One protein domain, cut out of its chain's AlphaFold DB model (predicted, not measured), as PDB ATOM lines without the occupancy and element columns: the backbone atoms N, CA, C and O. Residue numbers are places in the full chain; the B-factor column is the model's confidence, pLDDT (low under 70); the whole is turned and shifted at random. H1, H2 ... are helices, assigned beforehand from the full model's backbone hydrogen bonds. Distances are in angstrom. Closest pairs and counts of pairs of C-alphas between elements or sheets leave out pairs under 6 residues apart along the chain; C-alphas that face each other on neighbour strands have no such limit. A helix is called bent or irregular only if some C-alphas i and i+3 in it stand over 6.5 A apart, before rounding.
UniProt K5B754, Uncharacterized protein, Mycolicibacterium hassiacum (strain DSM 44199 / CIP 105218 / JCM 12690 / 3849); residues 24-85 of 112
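Overview. This is residues 24 to 85 of the 112 residues of an uncharacterized protein of Mycolicibacterium hassiacum (strain DSM 44199 / CIP 105218 / JCM 12690 / 3849) (UniProt K5B754). A long helical hairpin: H1 runs one way, a tight turn at residues 46 to 48 folds the chain back, and the longer helix H2 returns beside H1 and runs on past its beginning. H1 has a kink near residue 39, and residues 74 to 85 stick out beyond the paired part as a free end. The printed part has 62 residues with two named helices, H1 then H2, and no named strand; its class is all helix. The whole is extended, with a radius of gyration of the C-alphas of 16.5 A, and is a rod spanning 57 by 18 by 10 A.

Along the chain. H1 covers residues 24 to 45 and begins with C-alpha 24 at (-20.973, 16.489, 42.509); it measures 28.7 A from first to last C-alpha. H1 is only just irregular, with C-alphas 36 and 39 lying 6.9 A apart, and it has a kink of 48 degrees near residue 39. H2 covers residues 49 to 82, from C-alpha 49 at (-24.978, 37.910, 64.123) to C-alpha 82 at (-22.501, 15.151, 20.754), a length of 49.0 A.

Arrangement. H1 and H2 form a helical hairpin, joined by a tight link of 3 residues. They touch, with 10 pairs of C-alphas within 8 A, and the closest C-alphas are those of Asp 24 and Leu 69, 5.7 A apart. They run opposite ways at a shallow tilt of 15 degrees, the line of H1 being a rough one. In H2 every O i to N i+4 pair is within hydrogen-bond range; in H1 15 of 18 are.

Size, cuts and confidence. The two C-alphas farthest apart are those of Pro 47 and Gly 84, at 57.1 A. Residues 74 to 85, of which 74 to 82 belong to H2, stand free; the body without them spans 40 by 18 by 9 A. The printed part has no cut and no long link. The mean pLDDT of the printed part is 91.1, and residues 84 to 85 are under 70.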
ATOM      1  N   ASP A  24     -19.609  15.949  42.511       89.88
ATOM      2  CA  ASP A  24     -20.973  16.489  42.509       89.88
ATOM      3  C   ASP A  24     -21.908  15.662  43.402       89.88
ATOM      4  O   ASP A  24     -22.587  16.195  44.281       89.88
ATOM      5  N   ARG A  25     -21.858  14.330  43.270       90.69
ATOM      6  CA  ARG A  25     -22.652  13.417  44.098       90.69
ATOM      7  C   ARG A  25     -22.279  13.498  45.576       90.69
ATOM      8  O   ARG A  25     -23.165  13.559  46.427       90.69
ATOM      9  N   ALA A  26     -20.986  13.447  45.892       92.88
ATOM     10  CA  ALA A  26     -20.512  13.502  47.272       92.88
ATOM     11  C   ALA A  26     -20.806  14.867  47.907       92.88
ATOM     12  O   ALA A  26     -21.302  14.930  49.030       92.88
ATOM     13  N   GLY A  27     -20.555  15.945  47.164       90.25
ATOM     14  CA  GLY A  27     -20.816  17.312  47.586       90.25
ATOM     15  C   GLY A  27     -22.301  17.563  47.826       90.25
ATOM     16  O   GLY A  27     -22.658  18.077  48.881       90.25
ATOM     17  N   SER A  28     -23.171  17.122  46.916       90.81
ATOM     18  CA  SER A  28     -24.624  17.234  47.079       90.81
ATOM     19  C   SER A  28     -25.137  16.427  48.276       90.81
ATOM     20  O   SER A  28     -25.920  16.942  49.071       90.81
ATOM     21  N   ALA A  29     -24.664  15.188  48.463       92.69
ATOM     22  CA  ALA A  29     -25.040  14.371  49.620       92.69
ATOM     23  C   ALA A  29     -24.611  15.021  50.946       92.69
ATOM     24  O   ALA A  29     -25.394  15.076  51.896       92.69
ATOM     25  N   TRP A  30     -23.386  15.551  50.996       94.06
ATOM     26  CA  TRP A  30     -22.886  16.271  52.162       94.06
ATOM     27  C   TRP A  30     -23.661  17.571  52.409       94.06
ATOM     28  O   TRP A  30     -24.014  17.845  53.549       94.06
ATOM     29  N   PHE A  31     -23.987  18.336  51.364       92.19
ATOM     30  CA  PHE A  31     -24.725  19.600  51.469       92.19
ATOM     31  C   PHE A  31     -26.148  19.403  52.000       92.19
ATOM     32  O   PHE A  31     -26.582  20.154  52.869       92.19
ATOM     33  N   ILE A  32     -26.846  18.352  51.554       93.50
ATOM     34  CA  ILE A  32     -28.155  17.972  52.110       93.50
ATOM     35  C   ILE A  32     -28.015  17.578  53.586       93.50
ATOM     36  O   ILE A  32     -28.778  18.058  54.426       93.50
ATOM     37  N   GLY A  33     -27.023  16.741  53.913       92.69
ATOM     38  CA  GLY A  33     -26.753  16.328  55.290       92.69
ATOM     39  C   GLY A  33     -26.458  17.518  56.207       92.69
ATOM     40  O   GLY A  33     -27.072  17.647  57.259       92.69
ATOM     41  N   ALA A  34     -25.577  18.424  55.784       92.00
ATOM     42  CA  ALA A  34     -25.239  19.645  56.510       92.00
ATOM     43  C   ALA A  34     -26.447  20.587  56.652       92.00
ATOM     44  O   ALA A  34     -26.675  21.141  57.728       92.00
ATOM     45  N   GLY A  35     -27.255  20.721  55.596       91.25
ATOM     46  CA  GLY A  35     -28.475  21.527  55.588       91.25
ATOM     47  C   GLY A  35     -29.488  21.101  56.652       91.25
ATOM     48  O   GLY A  35     -30.112  21.959  57.275       91.25
ATOM     49  N   PHE A  36     -29.593  19.800  56.942       93.31
ATOM     50  CA  PHE A  36     -30.480  19.287  57.993       93.31
ATOM     51  C   PHE A  36     -30.130  19.835  59.389       93.31
ATOM     52  O   PHE A  36     -31.015  20.141  60.186       93.31
ATOM     53  N   PHE A  37     -28.840  20.022  59.675       93.62
ATOM     54  CA  PHE A  37     -28.369  20.556  60.958       93.62
ATOM     55  C   PHE A  37     -28.313  22.087  60.997       93.62
ATOM     56  O   PHE A  37     -28.104  22.672  62.060       93.62
ATOM     57  N   LEU A  38     -28.515  22.756  59.862       92.12
ATOM     58  CA  LEU A  38     -28.331  24.199  59.741       92.12
ATOM     59  C   LEU A  38     -29.361  24.994  60.560       92.12
ATOM     60  O   LEU A  38     -29.010  25.976  61.209       92.12
ATOM     61  N   ALA A  39     -30.623  24.559  60.579       90.94
ATOM     62  CA  ALA A  39     -31.693  25.219  61.334       90.94
ATOM     63  C   ALA A  39     -31.465  25.202  62.866       90.94
ATOM     64  O   ALA A  39     -31.466  26.272  63.485       90.94
ATOM     65  N   PRO A  40     -31.202  24.046  63.510       92.56
ATOM     66  CA  PRO A  40     -30.866  24.040  64.932       92.56
ATOM     67  C   PRO A  40     -29.540  24.761  65.219       92.56
ATOM     68  O   PRO A  40     -29.453  25.492  66.205       92.56
ATOM     69  N   ALA A  41     -28.533  24.646  64.346       91.75
ATOM     70  CA  ALA A  41     -27.262  25.353  64.517       91.75
ATOM     71  C   ALA A  41     -27.439  26.881  64.503       91.75
ATOM     72  O   ALA A  41     -26.954  27.571  65.398       91.75
ATOM     73  N   THR A  42     -28.175  27.422  63.532       90.25
ATOM     74  CA  THR A  42     -28.437  28.869  63.438       90.25
ATOM     75  C   THR A  42     -29.283  29.395  64.597       90.25
ATOM     76  O   THR A  42     -29.082  30.531  65.013       90.25
ATOM     77  N   THR A  43     -30.146  28.566  65.196       93.38
ATOM     78  CA  THR A  43     -30.876  28.926  66.427       93.38
ATOM     79  C   THR A  43     -29.914  29.153  67.595       93.38
ATOM     80  O   THR A  43     -30.018  30.157  68.296       93.38
ATOM     81  N   VAL A  44     -28.930  28.265  67.771       94.56
ATOM     82  CA  VAL A  44     -27.882  28.417  68.795       94.56
ATOM     83  C   VAL A  44     -26.982  29.618  68.497       94.56
ATOM     84  O   VAL A  44     -26.589  30.329  69.417       94.56
ATOM     85  N   LEU A  45     -26.671  29.870  67.222       92.44
ATOM     86  CA  LEU A  45     -25.830  30.992  66.795       92.44
ATOM     87  C   LEU A  45     -26.556  32.349  66.776       92.44
ATOM     88  O   LEU A  45     -25.887  33.376  66.654       92.44
ATOM     89  N   SER A  46     -27.884  32.380  66.935       87.19
ATOM     90  CA  SER A  46     -28.707  33.598  66.889       87.19
ATOM     91  C   SER A  46     -28.214  34.769  67.761       87.19
ATOM     92  O   SER A  46     -28.395  35.908  67.328       87.19
ATOM     93  N   PRO A  47     -27.598  34.568  68.945       95.50
ATOM     94  CA  PRO A  47     -27.045  35.667  69.742       95.50
ATOM     95  C   PRO A  47     -25.831  36.357  69.097       95.50
ATOM     96  O   PRO A  47     -25.489  37.471  69.487       95.50
ATOM     97  N   TRP A  48     -25.177  35.718  68.118       96.12
ATOM     98  CA  TRP A  48     -23.976  36.212  67.438       96.12
ATOM     99  C   TRP A  48     -24.236  36.411  65.936       96.12
ATOM    100  O   TRP A  48     -23.980  35.511  65.124       96.12
ATOM    101  N   PRO A  49     -24.677  37.614  65.523       92.62
ATOM    102  CA  PRO A  49     -24.978  37.910  64.123       92.62
ATOM    103  C   PRO A  49     -23.795  37.662  63.180       92.62
ATOM    104  O   PRO A  49     -23.973  37.118  62.093       92.62
ATOM    105  N   ALA A  50     -22.573  37.993  63.614       96.44
ATOM    106  CA  ALA A  50     -21.362  37.783  62.822       96.44
ATOM    107  C   ALA A  50     -21.089  36.292  62.544       96.44
ATOM    108  O   ALA A  50     -20.755  35.926  61.419       96.44
ATOM    109  N   ALA A  51     -21.281  35.421  63.541       94.88
ATOM    110  CA  ALA A  51     -21.105  33.978  63.375       94.88
ATOM    111  C   ALA A  51     -22.177  33.393  62.441       94.88
ATOM    112  O   ALA A  51     -21.868  32.600  61.554       94.88
ATOM    113  N   THR A  52     -23.427  33.839  62.590       94.38
ATOM    114  CA  THR A  52     -24.530  33.437  61.705       94.38
ATOM    115  C   THR A  52     -24.268  33.860  60.256       94.38
ATOM    116  O   THR A  52     -24.447  33.060  59.338       94.38
ATOM    117  N   ALA A  53     -23.777  35.083  60.029       95.94
ATOM    118  CA  ALA A  53     -23.400  35.554  58.697       95.94
ATOM    119  C   ALA A  53     -22.268  34.713  58.085       95.94
ATOM    120  O   ALA A  53     -22.352  34.333  56.919       95.94
ATOM    121  N   ALA A  54     -21.246  34.362  58.873       96.50
ATOM    122  CA  ALA A  54     -20.161  33.495  58.415       96.50
ATOM    123  C   ALA A  54     -20.677  32.118  57.960       96.50
ATOM    124  O   ALA A  54     -20.266  31.628  56.908       96.50
ATOM    125  N   VAL A  55     -21.625  31.526  58.694       95.31
ATOM    126  CA  VAL A  55     -22.279  30.268  58.297       95.31
ATOM    127  C   VAL A  55     -23.005  30.415  56.959       95.31
ATOM    128  O   VAL A  55     -22.806  29.589  56.070       95.31
ATOM    129  N   TRP A  56     -23.789  31.478  56.767       95.69
ATOM    130  CA  TRP A  56     -24.478  31.716  55.493       95.69
ATOM    131  C   TRP A  56     -23.518  31.936  54.321       95.69
ATOM    132  O   TRP A  56     -23.771  31.430  53.230       95.69
ATOM    133  N   ILE A  57     -22.397  32.629  54.538       97.75
ATOM    134  CA  ILE A  57     -21.353  32.807  53.518       97.75
ATOM    135  C   ILE A  57     -20.748  31.456  53.123       97.75
ATOM    136  O   ILE A  57     -20.595  31.181  51.934       97.75
ATOM    137  N   LEU A  58     -20.447  30.590  54.096       95.75
ATOM    138  CA  LEU A  58     -19.938  29.242  53.827       95.75
ATOM    139  C   LEU A  58     -20.947  28.405  53.030       95.75
ATOM    140  O   LEU A  58     -20.562  27.736  52.073       95.75
ATOM    141  N   VAL A  59     -22.234  28.481  53.380       95.31
ATOM    142  CA  VAL A  59     -23.314  27.809  52.639       95.31
ATOM    143  C   VAL A  59     -23.412  28.341  51.211       95.31
ATOM    144  O   VAL A  59     -23.495  27.546  50.277       95.31
ATOM    145  N   ALA A  60     -23.354  29.660  51.016       96.94
ATOM    146  CA  ALA A  60     -23.393  30.272  49.691       96.94
ATOM    147  C   ALA A  60     -22.188  29.859  48.833       96.94
ATOM    148  O   ALA A  60     -22.353  29.539  47.658       96.94
ATOM    149  N   LEU A  61     -20.988  29.806  49.417       97.94
ATOM    150  CA  LEU A  61     -19.780  29.364  48.723       97.94
ATOM    151  C   LEU A  61     -19.856  27.879  48.344       97.94
ATOM    152  O   LEU A  61     -19.502  27.513  47.223       97.94
ATOM    153  N   ALA A  62     -20.360  27.034  49.246       95.31
ATOM    154  CA  ALA A  62     -20.595  25.623  48.962       95.31
ATOM    155  C   ALA A  62     -21.641  25.440  47.849       95.31
ATOM    156  O   ALA A  62     -21.407  24.680  46.913       95.31
ATOM    157  N   ALA A  63     -22.753  26.179  47.897       94.88
ATOM    158  CA  ALA A  63     -23.783  26.152  46.861       94.88
ATOM    159  C   ALA A  63     -23.244  26.627  45.501       94.88
ATOM    160  O   ALA A  63     -23.519  26.002  44.477       94.88
ATOM    161  N   LEU A  64     -22.428  27.685  45.484       97.12
ATOM    162  CA  LEU A  64     -21.763  28.173  44.277       97.12
ATOM    163  C   LEU A  64     -20.815  27.117  43.698       97.12
ATOM    164  O   LEU A  64     -20.835  26.860  42.497       97.12
ATOM    165  N   TRP A  65     -20.012  26.476  44.546       94.56
ATOM    166  CA  TRP A  65     -19.118  25.400  44.126       94.56
ATOM    167  C   TRP A  65     -19.885  24.213  43.524       94.56
ATOM    168  O   TRP A  65     -19.511  23.713  42.463       94.56
ATOM    169  N   LEU A  66     -20.986  23.794  44.155       93.50
ATOM    170  CA  LEU A  66     -21.854  22.738  43.628       93.50
ATOM    171  C   LEU A  66     -22.495  23.132  42.297       93.50
ATOM    172  O   LEU A  66     -22.529  22.317  41.381       93.50
ATOM    173  N   ALA A  67     -22.929  24.384  42.144       94.06
ATOM    174  CA  ALA A  67     -23.453  24.875  40.874       94.06
ATOM    175  C   ALA A  67     -22.404  24.774  39.752       94.06
ATOM    176  O   ALA A  67     -22.721  24.320  38.652       94.06
ATOM    177  N   LEU A  68     -21.144  25.125  40.030       95.56
ATOM    178  CA  LEU A  68     -20.044  24.975  39.069       95.56
ATOM    179  C   LEU A  68     -19.798  23.505  38.696       95.56
ATOM    180  O   LEU A  68     -19.616  23.198  37.516       95.56
ATOM    181  N   LEU A  69     -19.828  22.591  39.673       92.19
ATOM    182  CA  LEU A  69     -19.697  21.152  39.421       92.19
ATOM    183  C   LEU A  69     -20.866  20.597  38.595       92.19
ATOM    184  O   LEU A  69     -20.629  19.849  37.645       92.19
ATOM    185  N   GLY A  70     -22.100  21.003  38.892       90.94
ATOM    186  CA  GLY A  70     -23.290  20.612  38.134       90.94
ATOM    187  C   GLY A  70     -23.241  21.093  36.680       90.94
ATOM    188  O   GLY A  70     -23.530  20.329  35.756       90.94
ATOM    189  N   VAL A  71     -22.779  22.325  36.443       92.94
ATOM    190  CA  VAL A  71     -22.548  22.833  35.080       92.94
ATOM    191  C   VAL A  71     -21.461  22.022  34.371       92.94
ATOM    192  O   VAL A  71     -21.654  21.605  33.228       92.94
ATOM    193  N   ALA A  72     -20.337  21.736  35.036       91.56
ATOM    194  CA  ALA A  72     -19.264  20.922  34.463       91.56
ATOM    195  C   ALA A  72     -19.737  19.502  34.096       91.56
ATOM    196  O   ALA A  72     -19.338  18.958  33.062       91.56
ATOM    197  N   MET A  73     -20.618  18.920  34.913       91.62
ATOM    198  CA  MET A  73     -21.254  17.626  34.673       91.62
ATOM    199  C   MET A  73     -22.130  17.659  33.415       91.62
ATOM    200  O   MET A  73     -21.939  16.833  32.517       91.62
ATOM    201  N   ALA A  74     -23.020  18.649  33.308       90.50
ATOM    202  CA  ALA A  74     -23.908  18.816  32.160       90.50
ATOM    203  C   ALA A  74     -23.126  19.016  30.852       90.50
ATOM    204  O   ALA A  74     -23.426  18.376  29.845       90.50
ATOM    205  N   VAL A  75     -22.073  19.842  30.876       91.56
ATOM    206  CA  VAL A  75     -21.195  20.071  29.718       91.56
ATOM    207  C   VAL A  75     -20.463  18.791  29.317       91.56
ATOM    208  O   VAL A  75     -20.412  18.454  28.134       91.56
ATOM    209  N   GLY A  76     -19.916  18.046  30.279       85.69
ATOM    210  CA  GLY A  76     -19.214  16.796  29.994       85.69
ATOM    211  C   GLY A  76     -20.119  15.740  29.360       85.69
ATOM    212  O   GLY A  76     -19.717  15.098  28.389       85.69
ATOM    213  N   LEU A  77     -21.354  15.610  29.849       85.88
ATOM    214  CA  LEU A  77     -22.369  14.744  29.245       85.88
ATOM    215  C   LEU A  77     -22.783  15.220  27.855       85.88
ATOM    216  O   LEU A  77     -22.811  14.410  26.932       85.88
ATOM    217  N   ALA A  78     -23.029  16.518  27.673       87.50
ATOM    218  CA  ALA A  78     -23.365  17.083  26.369       87.50
ATOM    219  C   ALA A  78     -22.269  16.797  25.331       87.50
ATOM    220  O   ALA A  78     -22.568  16.373  24.220       87.50
ATOM    221  N   ILE A  79     -20.992  16.937  25.700       83.94
ATOM    222  CA  ILE A  79     -19.861  16.617  24.815       83.94
ATOM    223  C   ILE A  79     -19.823  15.122  24.462       83.94
ATOM    224  O   ILE A  79     -19.543  14.780  23.313       83.94
ATOM    225  N   VAL A  80     -20.085  14.227  25.421       80.44
ATOM    226  CA  VAL A  80     -20.117  12.771  25.178       80.44
ATOM    227  C   VAL A  80     -21.257  12.398  24.224       80.44
ATOM    228  O   VAL A  80     -21.019  11.661  23.267       80.44
ATOM    229  N   LEU A  81     -22.451  12.962  24.426       80.56
ATOM    230  CA  LEU A  81     -23.614  12.746  23.558       80.56
ATOM    231  C   LEU A  81     -23.383  13.313  22.148       80.56
ATOM    232  O   LEU A  81     -23.623  12.625  21.159       80.56
ATOM    233  N   CYS A  82     -22.828  14.524  22.039       80.62
ATOM    234  CA  CYS A  82     -22.501  15.151  20.754       80.62
ATOM    235  C   CYS A  82     -21.416  14.402  19.963       80.62
ATOM    236  O   CYS A  82     -21.324  14.566  18.750       80.62
ATOM    237  N   ARG A  83     -20.588  13.579  20.620       76.25
ATOM    238  CA  ARG A  83     -19.577  12.732  19.963       76.25
ATOM    239  C   ARG A  83     -20.136  11.415  19.418       76.25
ATOM    240  O   ARG A  83     -19.356  10.616  18.907       76.25
ATOM    241  N   GLY A  84     -21.448  11.184  19.518       65.56
ATOM    242  CA  GLY A  84     -22.089   9.966  19.016       65.56
ATOM    243  C   GLY A  84     -21.659   8.707  19.771       65.56
ATOM    244  O   GLY A  84     -21.681   7.617  19.208       65.56
ATOM    245  N   VAL A  85     -21.218   8.844  21.028       62.06
ATOM    246  CA  VAL A  85     -20.912   7.689  21.876       62.06
ATOM    247  C   VAL A  85     -22.236   7.044  22.270       62.06
ATOM    248  O   VAL A  85     -22.913   7.515  23.182       62.06
TER     249      VAL A  85